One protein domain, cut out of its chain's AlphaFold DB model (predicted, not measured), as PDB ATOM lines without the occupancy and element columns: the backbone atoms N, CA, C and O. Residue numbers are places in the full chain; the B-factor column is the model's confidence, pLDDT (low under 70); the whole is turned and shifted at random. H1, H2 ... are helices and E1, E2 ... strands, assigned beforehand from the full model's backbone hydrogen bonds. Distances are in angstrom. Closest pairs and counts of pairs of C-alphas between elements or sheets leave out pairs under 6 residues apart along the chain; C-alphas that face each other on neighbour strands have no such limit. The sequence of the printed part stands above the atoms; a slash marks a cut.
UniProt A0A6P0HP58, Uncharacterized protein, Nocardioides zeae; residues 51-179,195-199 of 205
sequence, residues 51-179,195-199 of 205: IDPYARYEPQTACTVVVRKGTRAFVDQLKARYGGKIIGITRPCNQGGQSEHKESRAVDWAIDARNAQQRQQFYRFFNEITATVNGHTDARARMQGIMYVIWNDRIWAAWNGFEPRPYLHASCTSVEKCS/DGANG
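AT A GLANCE: This is residues 51 to 179 and 195 to 199 of the 205 residues of an uncharacterized protein of Nocardioides zeae (UniProt A0A6P0HP58). Two small antiparallel sheets stand with their edges near each other in the middle of the domain, strand E2 of the pair E1 and E2 beside strand E3 of the sheet E3, E4 and E5. Helix H1 covers the pair E1 and E2, H2 lies just before the beginning of E2, and H3, which follows E2 in the chain, meets the last residue of H1 and makes a corner with H4, while residues 51 to 68 run along the outside without a named element. The 134 printed residues hold four named helices and five named strands in the order H1 E1 H2 E2 H3 H4 E3 E4 E5, a mixed class with under half of the residues in named elements. The whole is compact and rounded, with a radius of gyration of the C-alphas of 14.9 A and spans of 43 by 33 by 27 A.

IN THESE COORDINATES: After residues 51 to 68, H1, residues 69 to 82, begins at C-alpha 69 (-21.188, 23.097, -20.536) and measures 19.8 A. E1 is residues 85 to 88, H2 residues 100 to 103, and E2 residues 106 to 110, 13.2 A. H3, residues 116 to 129, begins at C-alpha 116 (-21.686, 49.206, -1.805) and measures 20.2 A. H4 is residues 139 to 144, E3 residues 146 to 151, 14.2 A, and E4 residues 154 to 157. E5, residues 164 to 166, ends at C-alpha 166 (-37.930, 36.449, 1.909).

HOW THE PARTS SIT: E3, E4 and E5 form a meander, each strand the antiparallel neighbour of the one before, with E3 and E5 as edge strands. In the hairpin of E3 and E4, N 149 and O 156 are 2.9 A apart, within hydrogen-bond range. In the hairpin of E4 and E5, N 155 and O 165 are 2.9 A apart. E2 and E3 are near each other. E1 and E2 are antiparallel at 139 degrees, with N 108 and O 88 2.8 A apart. The closest C-alphas of H1 and E2 are those of Val 75 and Val 107, 7.6 A. H1, with residue 82 alone, only just touches H3, with 3 pairs of C-alphas within 8 A; the closest are those of Tyr 82 and Gln 121, 6.5 A. H3, with residues 128 to 129 alone, touches H4, about perpendicular at 81 degrees; the closest C-alphas, of Ile 129 and Ala 141, are 4.8 A apart. H2 touches no helix; the closest C-alphas of H2 and E2, of Glu 100 and Ala 106, are 5.2 A apart. Every O i to N i+4 pair is within hydrogen-bond range in H1, H3 and H4; H2 is too short for such a pair.

THE WHOLE: The C-alphas farthest apart, of Asn 94 and Asn 134, are 44.3 A apart. The link from E1 to H2 is long, with 11 residues. Residues 180 to 194 are not printed, and C-alphas 179 and 195 are 31.6 A apart across the cut. The mean pLDDT of the printed part is 96.8, and no printed residue is under 70.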
ATOM      1  N   ILE A  51     -38.475  33.262 -27.115       92.50
ATOM      2  CA  ILE A  51     -37.901  33.319 -25.766       92.50
ATOM      3  C   ILE A  51     -38.259  32.023 -25.039       92.50
ATOM      4  O   ILE A  51     -39.442  31.677 -24.961       92.50
ATOM      5  N   ASP A  52     -37.260  31.335 -24.476       95.31
ATOM      6  CA  ASP A  52     -37.464  30.143 -23.641       95.31
ATOM      7  C   ASP A  52     -38.509  30.413 -22.534       95.31
ATOM      8  O   ASP A  52     -38.625  31.548 -22.063       95.31
ATOM      9  N   PRO A  53     -39.320  29.435 -22.103       96.31
ATOM     10  CA  PRO A  53     -40.251  29.633 -20.990       96.31
ATOM     11  C   PRO A  53     -39.503  29.921 -19.677       96.31
ATOM     12  O   PRO A  53     -38.291  29.737 -19.574       96.31
ATOM     13  N   TYR A  54     -40.225  30.358 -18.643       98.31
ATOM     14  CA  TYR A  54     -39.655  30.376 -17.297       98.31
ATOM     15  C   TYR A  54     -39.259  28.963 -16.873       98.31
ATOM     16  O   TYR A  54     -40.020  28.008 -17.057       98.31
ATOM     17  N   ALA A  55     -38.081  28.836 -16.269       98.38
ATOM     18  CA  ALA A  55     -37.683  27.598 -15.625       98.38
ATOM     19  C   ALA A  55     -38.645  27.274 -14.467       98.38
ATOM     20  O   ALA A  55     -38.987  28.134 -13.650       98.38
ATOM     21  N   ARG A  56     -39.070  26.012 -14.388       98.00
ATOM     22  CA  ARG A  56     -39.778  25.476 -13.219       98.00
ATOM     23  C   ARG A  56     -38.781  25.115 -12.120       98.00
ATOM     24  O   ARG A  56     -37.585  25.022 -12.379       98.00
ATOM     25  N   TYR A  57     -39.282  24.859 -10.915       98.00
ATOM     26  CA  TYR A  57     -38.462  24.235  -9.883       98.00
ATOM     27  C   TYR A  57     -38.094  22.800 -10.288       98.00
ATOM     28  O   TYR A  57     -38.964  21.999 -10.635       98.00
ATOM     29  N   GLU A  58     -36.802  22.486 -10.235       98.06
ATOM     30  CA  GLU A  58     -36.241  21.181 -10.581       98.06
ATOM     31  C   GLU A  58     -35.380  20.690  -9.410       98.06
ATOM     32  O   GLU A  58     -34.243  21.160  -9.258       98.06
ATOM     33  N   PRO A  59     -35.904  19.776  -8.567       96.00
ATOM     34  CA  PRO A  59     -35.160  19.274  -7.420       96.00
ATOM     35  C   PRO A  59     -33.918  18.505  -7.872       96.00
ATOM     36  O   PRO A  59     -33.815  18.064  -9.021       96.00
ATOM     37  N   GLN A  60     -32.984  18.307  -6.945       96.81
ATOM     38  CA  GLN A  60     -31.827  17.457  -7.194       96.81
ATOM     39  C   GLN A  60     -32.276  16.003  -7.444       96.81
ATOM     40  O   GLN A  60     -32.957  15.409  -6.611       96.81
ATOM     41  N   THR A  61     -31.857  15.414  -8.560       96.56
ATOM     42  CA  THR A  61     -32.120  14.025  -8.971       96.56
ATOM     43  C   THR A  61     -30.849  13.234  -9.282       96.56
ATOM     44  O   THR A  61     -30.897  12.009  -9.367       96.56
ATOM     45  N   ALA A  62     -29.703  13.899  -9.433       95.19
ATOM     46  CA  ALA A  62     -28.432  13.276  -9.779       95.19
ATOM     47  C   ALA A  62     -27.268  13.840  -8.949       95.19
ATOM     48  O   ALA A  62     -27.432  14.720  -8.098       95.19
ATOM     49  N   CYS A  63     -26.063  13.325  -9.203       97.00
ATOM     50  CA  CYS A  63     -24.838  13.968  -8.753       97.00
ATOM     51  C   CYS A  63     -23.728  13.895  -9.806       97.00
ATOM     52  O   CYS A  63     -23.502  12.856 -10.420       97.00
ATOM     53  N   THR A  64     -23.020  15.005 -10.000       95.88
ATOM     54  CA  THR A  64     -21.794  15.113 -10.780       95.88
ATOM     55  C   THR A  64     -20.942  16.280 -10.283       95.88
ATOM     56  O   THR A  64     -21.443  17.373 -10.012       95.88
ATOM     57  N   VAL A  65     -19.629  16.060 -10.228       94.56
ATOM     58  CA  VAL A  65     -18.623  17.112 -10.006       94.56
ATOM     59  C   VAL A  65     -18.011  17.613 -11.318       94.56
ATOM     60  O   VAL A  65     -17.096  18.432 -11.314       94.56
ATOM     61  N   VAL A  66     -18.503  17.125 -12.460       97.25
ATOM     62  CA  VAL A  66     -18.112  17.627 -13.776       97.25
ATOM     63  C   VAL A  66     -18.974  18.837 -14.108       97.25
ATOM     64  O   VAL A  66     -20.189  18.721 -14.282       97.25
ATOM     65  N   VAL A  67     -18.325  19.996 -14.233       97.94
ATOM     66  CA  VAL A  67     -18.986  21.252 -14.602       97.94
ATOM     67  C   VAL A  67     -19.684  21.095 -15.950       97.94
ATOM     68  O   VAL A  67     -19.053  20.765 -16.955       97.94
ATOM     69  N   ARG A  68     -20.988  21.374 -15.982       97.50
ATOM     70  CA  ARG A  68     -21.781  21.301 -17.210       97.50
ATOM     71  C   ARG A  68     -21.418  22.424 -18.175       97.50
ATOM     72  O   ARG A  68     -21.027  23.518 -17.763       97.50
ATOM     73  N   LYS A  69     -21.583  22.161 -19.473       97.38
ATOM     74  CA  LYS A  69     -21.188  23.097 -20.536       97.38
ATOM     75  C   LYS A  69     -21.906  24.451 -20.451       97.38
ATOM     76  O   LYS A  69     -21.252  25.479 -20.585       97.38
ATOM     77  N   GLY A  70     -23.209  24.457 -20.168       97.81
ATOM     78  CA  GLY A  70     -23.997  25.680 -20.007       97.81
ATOM     79  C   GLY A  70     -23.620  26.441 -18.740       97.81
ATOM     80  O   GLY A  70     -23.380  27.639 -18.808       97.81
ATOM     81  N   THR A  71     -23.415  25.745 -17.616       98.50
ATOM     82  CA  THR A  71     -22.909  26.363 -16.375       98.50
ATOM     83  C   THR A  71     -21.547  27.027 -16.577       98.50
ATOM     84  O   THR A  71     -21.324  28.140 -16.103       98.50
ATOM     85  N   ARG A  72     -20.634  26.385 -17.321       98.19
ATOM     86  CA  ARG A  72     -19.342  26.985 -17.688       98.19
ATOM     87  C   ARG A  72     -19.524  28.235 -18.547       98.19
ATOM     88  O   ARG A  72     -18.975  29.276 -18.201       98.19
ATOM     89  N   ALA A  73     -20.323  28.150 -19.610       97.50
ATOM     90  CA  ALA A  73     -20.596  29.290 -20.480       97.50
ATOM     91  C   ALA A  73     -21.236  30.463 -19.712       97.50
ATOM     92  O   ALA A  73     -20.831  31.611 -19.893       97.50
ATOM     93  N   PHE A  74     -22.180  30.175 -18.811       97.88
ATOM     94  CA  PHE A  74     -22.796  31.161 -17.929       97.88
ATOM     95  C   PHE A  74     -21.756  31.858 -17.044       97.88
ATOM     96  O   PHE A  74     -21.705  33.085 -17.005       97.88
ATOM     97  N   VAL A  75     -20.889  31.091 -16.374       98.19
ATOM     98  CA  VAL A  75     -19.816  31.628 -15.523       98.19
ATOM     99  C   VAL A  75     -18.857  32.517 -16.312       98.19
ATOM    100  O   VAL A  75     -18.503  33.599 -15.841       98.19
ATOM    101  N   ASP A  76     -18.438  32.083 -17.498       96.75
ATOM    102  CA  ASP A  76     -17.497  32.840 -18.322       96.75
ATOM    103  C   ASP A  76     -18.095  34.195 -18.727       96.75
ATOM    104  O   ASP A  76     -17.435  35.229 -18.607       96.75
ATOM    105  N   GLN A  77     -19.377  34.222 -19.100       95.88
ATOM    106  CA  GLN A  77     -20.094  35.455 -19.429       95.88
ATOM    107  C   GLN A  77     -20.356  36.339 -18.208       95.88
ATOM    108  O   GLN A  77     -20.162  37.555 -18.284       95.88
ATOM    109  N   LEU A  78     -20.763  35.749 -17.079       97.19
ATOM    110  CA  LEU A  78     -20.984  36.459 -15.819       97.19
ATOM    111  C   LEU A  78     -19.702  37.194 -15.402       97.19
ATOM    112  O   LEU A  78     -19.722  38.400 -15.152       97.19
ATOM    113  N   LYS A  79     -18.562  36.494 -15.421       96.50
ATOM    114  CA  LYS A  79     -17.253  37.077 -15.103       96.50
ATOM    115  C   LYS A  79     -16.831  38.133 -16.117       96.50
ATOM    116  O   LYS A  79     -16.384  39.200 -15.709       96.50
ATOM    117  N   ALA A  80     -16.968  37.857 -17.414       95.56
ATOM    118  CA  ALA A  80     -16.557  38.788 -18.462       95.56
ATOM    119  C   ALA A  80     -17.345  40.105 -18.411       95.56
ATOM    120  O   ALA A  80     -16.781  41.173 -18.642       95.56
ATOM    121  N   ARG A  81     -18.642  40.036 -18.098       95.00
ATOM    122  CA  ARG A  81     -19.534  41.196 -18.121       95.00
ATOM    123  C   ARG A  81     -19.570  41.959 -16.804       95.00
ATOM    124  O   ARG A  81     -19.636  43.187 -16.810       95.00
ATOM    125  N   TYR A  82     -19.538  41.248 -15.681       95.88
ATOM    126  CA  TYR A  82     -19.769  41.857 -14.376       95.88
ATOM    127  C   TYR A  82     -18.558  41.800 -13.453       95.88
ATOM    128  O   TYR A  82     -18.530  42.586 -12.511       95.88
ATOM    129  N   GLY A  83     -17.559  40.953 -13.711       94.38
ATOM    130  CA  GLY A  83     -16.407  40.741 -12.831       94.38
ATOM    131  C   GLY A  83     -16.726  39.843 -11.630       94.38
ATOM    132  O   GLY A  83     -17.701  39.098 -11.632       94.38
ATOM    133  N   GLY A  84     -15.912  39.924 -10.574       93.75
ATOM    134  CA  GLY A  84     -16.074  39.125  -9.351       93.75
ATOM    135  C   GLY A  84     -15.524  37.695  -9.451       93.75
ATOM    136  O   GLY A  84     -15.108  37.230 -10.515       93.75
ATOM    137  N   LYS A  85     -15.469  37.003  -8.308       97.62
ATOM    138  CA  LYS A  85     -14.930  35.636  -8.197       97.62
ATOM    139  C   LYS A  85     -16.065  34.623  -8.105       97.62
ATOM    140  O   LYS A  85     -17.048  34.873  -7.422       97.62
ATOM    141  N   ILE A  86     -15.903  33.469  -8.745       98.50
ATOM    142  CA  ILE A  86     -16.765  32.310  -8.495       98.50
ATOM    143  C   ILE A  86     -16.140  31.510  -7.364       98.50
ATOM    144  O   ILE A  86     -14.962  31.160  -7.449       98.50
ATOM    145  N   ILE A  87     -16.914  31.268  -6.314       98.25
ATOM    146  CA  ILE A  87     -16.474  30.564  -5.104       98.25
ATOM    147  C   ILE A  87     -17.116  29.182  -4.964       98.25
ATOM    148  O   ILE A  87     -16.663  28.387  -4.148       98.25
ATOM    149  N   GLY A  88     -18.107  28.866  -5.800       97.62
ATOM    150  CA  GLY A  88     -18.763  27.565  -5.820       97.62
ATOM    151  C   GLY A  88     -19.379  27.269  -7.181       97.62
ATOM    152  O   GLY A  88     -20.013  28.126  -7.786       97.62
ATOM    153  N   ILE A  89     -19.184  26.045  -7.671       98.31
ATOM    154  CA  ILE A  89     -19.954  25.482  -8.795       98.31
ATOM    155  C   ILE A  89     -20.391  24.074  -8.411       98.31
ATOM    156  O   ILE A  89     -21.571  23.740  -8.444       98.31
ATOM    157  N   THR A  90     -19.429  23.257  -7.988       97.62
ATOM    158  CA  THR A  90     -19.643  21.847  -7.668       97.62
ATOM    159  C   THR A  90     -19.552  21.593  -6.174       97.62
ATOM    160  O   THR A  90     -18.725  22.202  -5.494       97.62
ATOM    161  N   ARG A  91     -20.320  20.625  -5.676       96.56
ATOM    162  CA  ARG A  91     -20.192  20.091  -4.313       96.56
ATOM    163  C   ARG A  91     -20.037  18.568  -4.361       96.56
ATOM    164  O   ARG A  91     -20.737  17.936  -5.152       96.56
ATOM    165  N   PRO A  92     -19.175  17.959  -3.522       96.50
ATOM    166  CA  PRO A  92     -19.086  16.505  -3.431       96.50
ATOM    167  C   PRO A  92     -20.438  15.860  -3.102       96.50
ATOM    168  O   PRO A  92     -21.202  16.368  -2.276       96.50
ATOM    169  N   CYS A  93     -20.727  14.715  -3.724       95.62
ATOM    170  CA  CYS A  93     -22.026  14.043  -3.610       95.62
ATOM    171  C   CYS A  93     -22.395  13.676  -2.167       95.62
ATOM    172  O   CYS A  93     -23.562  13.754  -1.778       95.62
ATOM    173  N   ASN A  94     -21.388  13.324  -1.369       94.50
ATOM    174  CA  ASN A  94     -21.511  12.896   0.021       94.50
ATOM    175  C   ASN A  94     -21.505  14.051   1.041       94.50
ATOM    176  O   ASN A  94     -21.481  13.786   2.238       94.50
ATOM    177  N   GLN A  95     -21.520  15.318   0.607       92.62
ATOM    178  CA  GLN A  95     -21.497  16.469   1.515       92.62
ATOM    179  C   GLN A  95     -22.835  17.205   1.579       92.62
ATOM    180  O   GLN A  95     -23.354  17.668   0.564       92.62
ATOM    181  N   GLY A  96     -23.358  17.388   2.793       88.56
ATOM    182  CA  GLY A  96     -24.569  18.170   3.051       88.56
ATOM    183  C   GLY A  96     -25.848  17.568   2.457       88.56
ATOM    184  O   GLY A  96     -25.861  16.432   1.983       88.56
ATOM    185  N   GLY A  97     -26.929  18.352   2.480       90.38
ATOM    186  CA  GLY A  97     -28.251  17.960   1.977       90.38
ATOM    187  C   GLY A  97     -28.399  18.040   0.455       90.38
ATOM    188  O   GLY A  97     -27.414  18.022  -0.290       90.38
ATOM    189  N   GLN A  98     -29.648  18.116  -0.004       93.44
ATOM    190  CA  GLN A  98     -29.961  18.333  -1.415       93.44
ATOM    191  C   GLN A  98     -29.417  19.687  -1.886       93.44
ATOM    192  O   GLN A  98     -29.482  20.673  -1.153       93.44
ATOM    193  N   SER A  99     -28.823  19.722  -3.078       95.31
ATOM    194  CA  SER A  99     -28.261  20.936  -3.662       95.31
ATOM    195  C   SER A  99     -27.957  20.782  -5.148       95.31
ATOM    196  O   SER A  99     -27.333  19.818  -5.583       95.31
ATOM    197  N   GLU A 100     -28.261  21.822  -5.906       97.88
ATOM    198  CA  GLU A 100     -27.963  21.969  -7.326       97.88
ATOM    199  C   GLU A 100     -26.453  22.102  -7.598       97.88
ATOM    200  O   GLU A 100     -25.988  21.802  -8.703       97.88
ATOM    201  N   HIS A 101     -25.640  22.425  -6.582       98.19
ATOM    202  CA  HIS A 101     -24.179  22.308  -6.676       98.19
ATOM    203  C   HIS A 101     -23.719  20.863  -6.847       98.19
ATOM    204  O   HIS A 101     -22.682  20.617  -7.462       98.19
ATOM    205  N   LYS A 102     -24.474  19.882  -6.337       98.25
ATOM    206  CA  LYS A 102     -24.167  18.466  -6.575       98.25
ATOM    207  C   LYS A 102     -24.447  18.066  -8.013       98.25
ATOM    208  O   LYS A 102     -24.021  17.007  -8.430       98.25
ATOM    209  N   GLU A 103     -25.119  18.901  -8.791       98.06
ATOM    210  CA  GLU A 103     -25.437  18.624 -10.187       98.06
ATOM    211  C   GLU A 103     -24.692  19.543 -11.138       98.06
ATOM    212  O   GLU A 103     -24.948  19.499 -12.339       98.06
ATOM    213  N   SER A 104     -23.780  20.374 -10.622       98.00
ATOM    214  CA  SER A 104     -23.111  21.420 -11.392       98.00
ATOM    215  C   SER A 104     -24.102  22.358 -12.098       98.00
ATOM    216  O   SER A 104     -23.837  22.813 -13.213       98.00
ATOM    217  N   ARG A 105     -25.258  22.617 -11.468       98.38
ATOM    218  CA  ARG A 105     -26.299  23.544 -11.942       98.38
ATOM    219  C   ARG A 105     -26.370  24.836 -11.129       98.38
ATOM    220  O   ARG A 105     -27.106  25.731 -11.514       98.38
ATOM    221  N   ALA A 106     -25.612  24.949 -10.042       98.50
ATOM    222  CA  ALA A 106     -25.545  26.161  -9.237       98.50
ATOM    223  C   ALA A 106     -24.177  26.837  -9.314       98.50
ATOM    224  O   ALA A 106     -23.155  26.189  -9.547       98.50
ATOM    225  N   VAL A 107     -24.176  28.148  -9.103       98.81
ATOM    226  CA  VAL A 107     -23.004  29.020  -9.125       98.81
ATOM    227  C   VAL A 107     -23.079  29.968  -7.933       98.81
ATOM    228  O   VAL A 107     -24.029  30.738  -7.827       98.81
ATOM    229  N   ASP A 108     -22.046  29.959  -7.094       98.81
ATOM    230  CA  ASP A 108     -21.861  30.946  -6.032       98.81
ATOM    231  C   ASP A 108     -20.869  32.008  -6.509       98.81
ATOM    232  O   ASP A 108     -19.692  31.730  -6.777       98.81
ATOM    233  N   TRP A 109     -21.351  33.241  -6.631       98.81
ATOM    234  CA  TRP A 109     -20.603  34.406  -7.087       98.81
ATOM    235  C   TRP A 109     -20.331  35.341  -5.905       98.81
ATOM    236  O   TRP A 109     -21.261  35.826  -5.266       98.81
ATOM    237  N   ALA A 110     -19.055  35.583  -5.593       98.44
ATOM    238  CA  ALA A 110     -18.610  36.346  -4.426       98.44
ATOM    239  C   ALA A 110     -18.945  37.836  -4.549       98.44
ATOM    240  O   ALA A 110     -18.135  38.640  -5.023       98.44
ATOM    241  N   ILE A 111     -20.159  38.160  -4.121       98.62
ATOM    242  CA  ILE A 111     -20.775  39.478  -4.109       98.62
ATOM    243  C   ILE A 111     -21.375  39.685  -2.719       98.62
ATOM    244  O   ILE A 111     -22.442  39.172  -2.389       98.62
ATOM    245  N   ASP A 112     -20.659  40.443  -1.902       98.62
ATOM    246  CA  ASP A 112     -21.004  40.795  -0.537       98.62
ATOM    247  C   ASP A 112     -21.998  41.962  -0.523       98.62
ATOM    248  O   ASP A 112     -21.682  43.095  -0.904       98.62
ATOM    249  N   ALA A 113     -23.205  41.699  -0.028       98.56
ATOM    250  CA  ALA A 113     -24.281  42.673   0.097       98.56
ATOM    251  C   ALA A 113     -23.935  43.846   1.022       98.56
ATOM    252  O   ALA A 113     -24.516  44.929   0.910       98.56
ATOM    253  N   ARG A 114     -22.950  43.697   1.907       98.38
ATOM    254  CA  ARG A 114     -22.491  44.780   2.788       98.38
ATOM    255  C   ARG A 114     -21.623  45.787   2.031       98.38
ATOM    256  O   ARG A 114     -21.590  46.963   2.397       98.38
ATOM    257  N   ASN A 115     -20.993  45.381   0.928       98.56
ATOM    258  CA  ASN A 115     -20.142  46.243   0.114       98.56
ATOM    259  C   ASN A 115     -20.953  47.017  -0.944       98.56
ATOM    260  O   ASN A 115     -21.594  46.433  -1.814       98.56
ATOM    261  N   ALA A 116     -20.890  48.352  -0.916       98.44
ATOM    262  CA  ALA A 116     -21.686  49.206  -1.805       98.44
ATOM    263  C   ALA A 116     -21.392  49.014  -3.304       98.44
ATOM    264  O   ALA A 116     -22.323  49.023  -4.109       98.44
ATOM    265  N   GLN A 117     -20.129  48.808  -3.682       98.00
ATOM    266  CA  GLN A 117     -19.747  48.580  -5.079       98.00
ATOM    267  C   GLN A 117     -20.237  47.213  -5.564       98.00
ATOM    268  O   GLN A 117     -20.773  47.096  -6.664       98.00
ATOM    269  N   GLN A 118     -20.129  46.185  -4.720       98.50
ATOM    270  CA  GLN A 118     -20.610  44.843  -5.053       98.50
ATOM    271  C   GLN A 118     -22.143  44.788  -5.106       98.50
ATOM    272  O   GLN A 118     -22.700  44.110  -5.966       98.50
ATOM    273  N   ARG A 119     -22.854  45.597  -4.306       98.62
ATOM    274  CA  ARG A 119     -24.304  45.768  -4.487       98.62
ATOM    275  C   ARG A 119     -24.664  46.340  -5.855       98.62
ATOM    276  O   ARG A 119     -25.564  45.828  -6.510       98.62
ATOM    277  N   GLN A 120     -23.964  47.380  -6.310       98.12
ATOM    278  CA  GLN A 120     -24.187  47.931  -7.654       98.12
ATOM    279  C   GLN A 120     -23.895  46.890  -8.741       98.12
ATOM    280  O   GLN A 120     -24.612  46.814  -9.737       98.12
ATOM    281  N   GLN A 121     -22.878  46.053  -8.533       98.12
ATOM    282  CA  GLN A 121     -22.540  44.948  -9.423       98.12
ATOM    283  C   GLN A 121     -23.671  43.911  -9.507       98.12
ATOM    284  O   GLN A 121     -24.035  43.530 -10.622       98.12
ATOM    285  N   PHE A 122     -24.267  43.520  -8.371       98.62
ATOM    286  CA  PHE A 122     -25.457  42.664  -8.345       98.62
ATOM    287  C   PHE A 122     -26.622  43.305  -9.089       98.62
ATOM    288  O   PHE A 122     -27.162  42.684  -9.994       98.62
ATOM    289  N   TYR A 123     -26.999  44.543  -8.757       98.50
ATOM    290  CA  TYR A 123     -28.168  45.171  -9.376       98.50
ATOM    291  C   TYR A 123     -27.978  45.410 -10.872       98.50
ATOM    292  O   TYR A 123     -28.930  45.277 -11.630       98.50
ATOM    293  N   ARG A 124     -26.752  45.683 -11.333       98.25
ATOM    294  CA  ARG A 124     -26.455  45.734 -12.770       98.25
ATOM    295  C   ARG A 124     -26.682  44.379 -13.443       98.25
ATOM    296  O   ARG A 124     -27.270  44.344 -14.514       98.25
ATOM    297  N   PHE A 125     -26.226  43.287 -12.827       98.31
ATOM    298  CA  PHE A 125     -26.500  41.931 -13.310       98.31
ATOM    299  C   PHE A 125     -27.999  41.628 -13.303       98.31
ATOM    300  O   PHE A 125     -28.552  41.264 -14.337       98.31
ATOM    301  N   PHE A 126     -28.648  41.819 -12.156       98.50
ATOM    302  CA  PHE A 126     -30.031  41.435 -11.928       98.50
ATOM    303  C   PHE A 126     -30.986  42.215 -12.834       98.50
ATOM    304  O   PHE A 126     -31.744  41.599 -13.574       98.50
ATOM    305  N   ASN A 127     -30.869  43.547 -12.873       97.81
ATOM    306  CA  ASN A 127     -31.713  44.394 -13.720       97.81
ATOM    307  C   ASN A 127     -31.537  44.084 -15.207       97.81
ATOM    308  O   ASN A 127     -32.469  44.261 -15.984       97.81
ATOM    309  N   GLU A 128     -30.345  43.655 -15.629       95.31
ATOM    310  CA  GLU A 128     -30.146  43.263 -17.016       95.31
ATOM    311  C   GLU A 128     -30.833  41.931 -17.320       95.31
ATOM    312  O   GLU A 128     -31.525  41.832 -18.331       95.31
ATOM    313  N   ILE A 129     -30.667  40.910 -16.470       96.31
ATOM    314  CA  ILE A 129     -31.267  39.596 -16.737       96.31
ATOM    315  C   ILE A 129     -32.803  39.621 -16.665       96.31
ATOM    316  O   ILE A 129     -33.445  38.853 -17.385       96.31
ATOM    317  N   THR A 130     -33.382  40.525 -15.866       96.94
ATOM    318  CA  THR A 130     -34.836  40.708 -15.722       96.94
ATOM    319  C   THR A 130     -35.433  41.766 -16.658       96.94
ATOM    320  O   THR A 130     -36.646  41.960 -16.706       96.94
ATOM    321  N   ALA A 131     -34.610  42.455 -17.456       94.12
ATOM    322  CA  ALA A 131     -35.096  43.492 -18.359       94.12
ATOM    323  C   ALA A 131     -36.101  42.950 -19.391       94.12
ATOM    324  O   ALA A 131     -35.914  41.879 -19.980       94.12
ATOM    325  N   THR A 132     -37.120  43.759 -19.690       92.12
ATOM    326  CA  THR A 132     -38.016  43.513 -20.822       92.12
ATOM    327  C   THR A 132     -37.272  43.719 -22.138       92.12
ATOM    328  O   THR A 132     -36.739  44.799 -22.398       92.12
ATOM    329  N   VAL A 133     -37.270  42.703 -22.999       89.12
ATOM    330  CA  VAL A 133     -36.690  42.761 -24.348       89.12
ATOM    331  C   VAL A 133     -37.764  42.367 -25.353       89.12
ATOM    332  O   VAL A 133     -38.361  41.302 -25.226       89.12
ATOM    333  N   ASN A 134     -38.025  43.224 -26.345       87.31
ATOM    334  CA  ASN A 134     -39.037  42.997 -27.387       87.31
ATOM    335  C   ASN A 134     -40.425  42.609 -26.827       87.31
ATOM    336  O   ASN A 134     -41.093  41.732 -27.359       87.31
ATOM    337  N   GLY A 135     -40.844  43.231 -25.719       89.25
ATOM    338  CA  GLY A 135     -42.128  42.938 -25.067       89.25
ATOM    339  C   GLY A 135     -42.140  41.687 -24.178       89.25
ATOM    340  O   GLY A 135     -43.160  41.395 -23.563       89.25
ATOM    341  N   HIS A 136     -41.019  40.972 -24.053       91.75
ATOM    342  CA  HIS A 136     -40.885  39.821 -23.164       91.75
ATOM    343  C   HIS A 136     -40.132  40.203 -21.887       91.75
ATOM    344  O   HIS A 136     -38.959  40.572 -21.951       91.75
ATOM    345  N   THR A 137     -40.790  40.092 -20.733       94.62
ATOM    346  CA  THR A 137     -40.146  40.245 -19.418       94.62
ATOM    347  C   THR A 137     -39.168  39.098 -19.162       94.62
ATOM    348  O   THR A 137     -39.356  37.985 -19.673       94.62
ATOM    349  N   ASP A 138     -38.113  39.376 -18.390       96.56
ATOM    350  CA  ASP A 138     -37.113  38.396 -17.949       96.56
ATOM    351  C   ASP A 138     -36.458  37.588 -19.073       96.56
ATOM    352  O   ASP A 138     -35.978  36.470 -18.868       96.56
ATOM    353  N   ALA A 139     -36.448  38.132 -20.291       94.19
ATOM    354  CA  ALA A 139     -36.097  37.378 -21.485       94.19
ATOM    355  C   ALA A 139     -34.681  36.794 -21.401       94.19
ATOM    356  O   ALA A 139     -34.457  35.642 -21.763       94.19
ATOM    357  N   ARG A 140     -33.729  37.563 -20.861       95.81
ATOM    358  CA  ARG A 140     -32.348  37.105 -20.667       95.81
ATOM    359  C   ARG A 140     -32.262  36.011 -19.607       95.81
ATOM    360  O   ARG A 140     -31.645  34.989 -19.882       95.81
ATOM    361  N   ALA A 141     -32.895  36.182 -18.446       97.88
ATOM    362  CA  ALA A 141     -32.888  35.171 -17.389       97.88
ATOM    363  C   ALA A 141     -33.504  33.844 -17.863       97.88
ATOM    364  O   ALA A 141     -32.925  32.777 -17.650       97.88
ATOM    365  N   ARG A 142     -34.636  33.922 -18.575       97.44
ATOM    366  CA  ARG A 142     -35.317  32.775 -19.189       97.44
ATOM    367  C   ARG A 142     -34.424  32.073 -20.205       97.44
ATOM    368  O   ARG A 142     -34.189  30.873 -20.089       97.44
ATOM    369  N   MET A 143     -33.853  32.825 -21.146       96.38
ATOM    370  CA  MET A 143     -32.965  32.260 -22.161       96.38
ATOM    371  C   MET A 143     -31.661  31.720 -21.570       96.38
ATOM    372  O   MET A 143     -31.146  30.735 -22.073       96.38
ATOM    373  N   GLN A 144     -31.117  32.288 -20.493       97.12
ATOM    374  CA  GLN A 144     -29.950  31.726 -19.794       97.12
ATOM    375  C   GLN A 144     -30.282  30.448 -19.006       97.12
ATOM    376  O   GLN A 144     -29.368  29.738 -18.578       97.12
ATOM    377  N   GLY A 145     -31.572  30.151 -18.824       98.31
ATOM    378  CA  GLY A 145     -32.062  29.040 -18.021       98.31
ATOM    379  C   GLY A 145     -31.874  29.262 -16.524       98.31
ATOM    380  O   GLY A 145     -31.654  28.296 -15.800       98.31
ATOM    381  N   ILE A 146     -31.927  30.509 -16.044       98.81
ATOM    382  CA  ILE A 146     -31.878  30.804 -14.607       98.81
ATOM    383  C   ILE A 146     -33.177  30.316 -13.964       98.81
ATOM    384  O   ILE A 146     -34.268  30.736 -14.339       98.81
ATOM    385  N   MET A 147     -33.046  29.431 -12.980       98.88
ATOM    386  CA  MET A 147     -34.146  28.874 -12.203       98.88
ATOM    387  C   MET A 147     -34.468  29.747 -10.986       98.88
ATOM    388  O   MET A 147     -35.632  30.080 -10.753       98.88
ATOM    389  N   TYR A 148     -33.451  30.159 -10.231       98.88
ATOM    390  CA  TYR A 148     -33.597  31.162  -9.177       98.88
ATOM    391  C   TYR A 148     -32.264  31.830  -8.833       98.88
ATOM    392  O   TYR A 148     -31.187  31.297  -9.105       98.88
ATOM    393  N   VAL A 149     -32.358  32.990  -8.189       98.94
ATOM    394  CA  VAL A 149     -31.248  33.726  -7.579       98.94
ATOM    395  C   VAL A 149     -31.539  33.888  -6.089       98.94
ATOM    396  O   VAL A 149     -32.672  34.200  -5.727       98.94
ATOM    397  N   ILE A 150     -30.542  33.691  -5.229       98.88
ATOM    398  CA  ILE A 150     -30.616  33.959  -3.788       98.88
ATOM    399  C   ILE A 150     -29.487  34.916  -3.418       98.88
ATOM    400  O   ILE A 150     -28.332  34.686  -3.774       98.88
ATOM    401  N   TRP A 151     -29.818  35.996  -2.717       98.88
ATOM    402  CA  TRP A 151     -28.846  36.963  -2.215       98.88
ATOM    403  C   TRP A 151     -29.469  37.830  -1.128       98.88
ATOM    404  O   TRP A 151     -30.604  38.282  -1.266       98.88
ATOM    405  N   ASN A 152     -28.706  38.099  -0.071       98.50
ATOM    406  CA  ASN A 152     -29.061  39.027   0.997       98.50
ATOM    407  C   ASN A 152     -30.462  38.774   1.587       98.50
ATOM    408  O   ASN A 152     -31.327  39.652   1.557       98.50
ATOM    409  N   ASP A 153     -30.698  37.550   2.072       98.38
ATOM    410  CA  ASP A 153     -31.979  37.112   2.652       98.38
ATOM    411  C   ASP A 153     -33.182  37.172   1.693       98.38
ATOM    412  O   ASP A 153     -34.341  37.196   2.121       98.38
ATOM    413  N   ARG A 154     -32.937  37.193   0.378       98.75
ATOM    414  CA  ARG A 154     -33.981  37.199  -0.651       98.75
ATOM    415  C   ARG A 154     -33.778  36.098  -1.673       98.75
ATOM    416  O   ARG A 154     -32.651  35.726  -1.978       98.75
ATOM    417  N   ILE A 155     -34.891  35.614  -2.213       98.81
ATOM    418  CA  ILE A 155     -34.941  34.702  -3.354       98.81
ATOM    419  C   ILE A 155     -35.823  35.294  -4.455       98.81
ATOM    420  O   ILE A 155     -36.936  35.750  -4.188       98.81
ATOM    421  N   TRP A 156     -35.336  35.230  -5.690       98.81
ATOM    422  CA  TRP A 156     -36.049  35.588  -6.912       98.81
ATOM    423  C   TRP A 156     -36.113  34.348  -7.797       98.81
ATOM    424  O   TRP A 156     -35.083  33.860  -8.259       98.81
ATOM    425  N   ALA A 157     -37.308  33.800  -7.994       98.75
ATOM    426  CA  ALA A 157     -37.496  32.543  -8.711       98.75
ATOM    427  C   ALA A 157     -38.200  32.765 -10.049       98.75
ATOM    428  O   ALA A 157     -39.152  33.543 -10.122       98.75
ATOM    429  N   ALA A 158     -37.778  32.033 -11.080       98.69
ATOM    430  CA  ALA A 158     -38.321  32.157 -12.428       98.69
ATOM    431  C   ALA A 158     -39.836  31.903 -12.475       98.69
ATOM    432  O   ALA A 158     -40.577  32.677 -13.070       98.69
ATOM    433  N   TRP A 159     -40.333  30.885 -11.768       97.88
ATOM    434  CA  TRP A 159     -41.769  30.571 -11.712       97.88
ATOM    435  C   TRP A 159     -42.626  31.615 -10.974       97.88
ATOM    436  O   TRP A 159     -43.847  31.507 -10.984       97.88
ATOM    437  N   ASN A 160     -42.000  32.625 -10.363       97.56
ATOM    438  CA  ASN A 160     -42.659  33.777  -9.748       97.56
ATOM    439  C   ASN A 160     -42.286  35.094 -10.457       97.56
ATOM    440  O   ASN A 160     -42.302  36.142  -9.819       97.56
ATOM    441  N   GLY A 161     -41.872  35.044 -11.731       97.81
ATOM    442  CA  GLY A 161     -41.500  36.240 -12.502       97.81
ATOM    443  C   GLY A 161     -40.342  37.027 -11.885       97.81
ATOM    444  O   GLY A 161     -40.324  38.246 -11.958       97.81
ATOM    445  N   PHE A 162     -39.435  36.339 -11.180       98.56
ATOM    446  CA  PHE A 162     -38.340  36.962 -10.437       98.56
ATOM    447  C   PHE A 162     -38.784  38.073  -9.469       98.56
ATOM    448  O   PHE A 162     -38.016  38.988  -9.197       98.56
ATOM    449  N   GLU A 163     -39.978  37.972  -8.878       98.12
ATOM    450  CA  GLU A 163     -40.387  38.853  -7.780       98.12
ATOM    451  C   GLU A 163     -39.627  38.505  -6.478       98.12
ATOM    452  O   GLU A 163     -39.468  37.317  -6.150       98.12
ATOM    453  N   PRO A 164     -39.145  39.504  -5.705       98.00
ATOM    454  CA  PRO A 164     -38.397  39.274  -4.474       98.00
ATOM    455  C   PRO A 164     -39.267  38.639  -3.397       98.00
ATOM    456  O   PRO A 164     -40.300  39.179  -3.000       98.00
ATOM    457  N   ARG A 165     -38.779  37.554  -2.797       98.50
ATOM    458  CA  ARG A 165     -39.388  36.957  -1.601       98.50
ATOM    459  C   ARG A 165     -38.372  36.801  -0.477       98.50
ATOM    460  O   ARG A 165     -37.181  36.689  -0.764       98.50
ATOM    461  N   PRO A 166     -38.805  36.803   0.798       98.31
ATOM    462  CA  PRO A 166     -37.930  36.449   1.909       98.31
ATOM    463  C   PRO A 166     -37.315  35.062   1.709       98.31
ATOM    464  O   PRO A 166     -37.993  34.135   1.259       98.31
ATOM    465  N   TYR A 167     -36.043  34.927   2.060       98.19
ATOM    466  CA  TYR A 167     -35.319  33.667   2.067       98.19
ATOM    467  C   TYR A 167     -34.828  33.352   3.481       98.19
ATOM    468  O   TYR A 167     -34.259  34.202   4.161       98.19
ATOM    469  N   LEU A 168     -35.017  32.101   3.896       97.56
ATOM    470  CA  LEU A 168     -34.430  31.529   5.099       97.56
ATOM    471  C   LEU A 168     -33.906  30.140   4.737       97.56
ATOM    472  O   LEU A 168     -34.660  29.302   4.239       97.56
ATOM    473  N   HIS A 169     -32.615  29.898   4.963       95.75
ATOM    474  CA  HIS A 169     -32.027  28.586   4.713       95.75
ATOM    475  C   HIS A 169     -32.675  27.529   5.619       95.75
ATOM    476  O   HIS A 169     -32.905  27.780   6.801       95.75
ATOM    477  N   ALA A 170     -32.913  26.323   5.096       92.81
ATOM    478  CA  ALA A 170     -33.644  25.261   5.799       92.81
ATOM    479  C   ALA A 170     -32.996  24.805   7.123       92.81
ATOM    480  O   ALA A 170     -33.668  24.248   7.984       92.81
ATOM    481  N   SER A 171     -31.694  25.039   7.301       92.94
ATOM    482  CA  SER A 171     -30.977  24.741   8.550       92.94
ATOM    483  C   SER A 171     -31.036  25.866   9.592       92.94
ATOM    484  O   SER A 171     -30.367  25.770  10.618       92.94
ATOM    485  N   CYS A 172     -31.757  26.955   9.321       95.50
ATOM    486  CA  CYS A 172     -31.848  28.121  10.191       95.50
ATOM    487  C   CYS A 172     -33.271  28.279  10.735       95.50
ATOM    488  O   CYS A 172     -34.244  28.176   9.998       95.50
ATOM    489  N   THR A 173     -33.394  28.580  12.030       95.44
ATOM    490  CA  THR A 173     -34.697  28.837  12.674       95.44
ATOM    491  C   THR A 173     -35.154  30.289  12.537       95.44
ATOM    492  O   THR A 173     -36.335  30.577  12.678       95.44
ATOM    493  N   SER A 174     -34.220  31.218  12.320       95.56
ATOM    494  CA  SER A 174     -34.489  32.635  12.062       95.56
ATOM    495  C   SER A 174     -33.293  33.276  11.355       95.56
ATOM    496  O   SER A 174     -32.195  32.711  11.364       95.56
ATOM    497  N   VAL A 175     -33.492  34.450  10.754       94.19
ATOM    498  CA  VAL A 175     -32.440  35.197  10.044       94.19
ATOM    499  C   VAL A 175     -31.331  35.636  11.008       94.19
ATOM    500  O   VAL A 175     -30.151  35.549  10.685       94.19
ATOM    501  N   GLU A 176     -31.688  36.040  12.225       93.31
ATOM    502  CA  GLU A 176     -30.764  36.568  13.240       93.31
ATOM    503  C   GLU A 176     -29.767  35.511  13.723       93.31
ATOM    504  O   GLU A 176     -28.624  35.833  14.037       93.31
ATOM    505  N   LYS A 177     -30.191  34.242  13.767       93.75
ATOM    506  CA  LYS A 177     -29.358  33.105  14.189       93.75
ATOM    507  C   LYS A 177     -28.621  32.435  13.026       93.75
ATOM    508  O   LYS A 177     -27.843  31.509  13.247       93.75
ATOM    509  N   CYS A 178     -28.892  32.855  11.793       97.06
ATOM    510  CA  CYS A 178     -28.342  32.241  10.593       97.06
ATOM    511  C   CYS A 178     -27.001  32.890  10.223       97.06
ATOM    512  O   CYS A 178     -26.839  34.110  10.311       97.06
ATOM    513  N   SER A 179     -26.026  32.084   9.797       97.31
ATOM    514  CA  SER A 179     -24.714  32.610   9.406       97.31
ATOM    515  C   SER A 179     -24.809  33.460   8.129       97.31
ATOM    516  O   SER A 179     -25.688  33.212   7.299       97.31
ATOM    517  N   ASP A 195     -31.798  22.431 -18.607       98.00
ATOM    518  CA  ASP A 195     -31.546  22.956 -19.950       98.00
ATOM    519  C   ASP A 195     -30.520  24.090 -19.936       98.00
ATOM    520  O   ASP A 195     -29.593  24.084 -20.746       98.00
ATOM    521  N   GLY A 196     -30.621  25.026 -18.987       98.00
ATOM    522  CA  GLY A 196     -29.655  26.115 -18.839       98.00
ATOM    523  C   GLY A 196     -28.258  25.590 -18.526       98.00
ATOM    524  O   GLY A 196     -27.288  25.906 -19.212       98.00
ATOM    525  N   ALA A 197     -28.154  24.699 -17.542       98.31
ATOM    526  CA  ALA A 197     -26.888  24.118 -17.127       98.31
ATOM    527  C   ALA A 197     -26.263  23.239 -18.220       98.31
ATOM    528  O   ALA A 197     -25.044  23.227 -18.391       98.31
ATOM    529  N   ASN A 198     -27.080  22.532 -19.003       97.56
ATOM    530  CA  ASN A 198     -26.628  21.751 -20.149       97.56
ATOM    531  C   ASN A 198     -26.470  22.581 -21.426       97.56
ATOM    532  O   ASN A 198     -26.087  22.001 -22.431       97.56
ATOM    533  N   GLY A 199     -26.715  23.892 -21.430       95.88
ATOM    534  CA  GLY A 199     -26.546  24.730 -22.619       95.88
ATOM    535  C   GLY A 199     -27.508  24.377 -23.758       95.88
ATOM    536  O   GLY A 199     -27.084  24.276 -24.907       95.88
TER     537      GLY A 199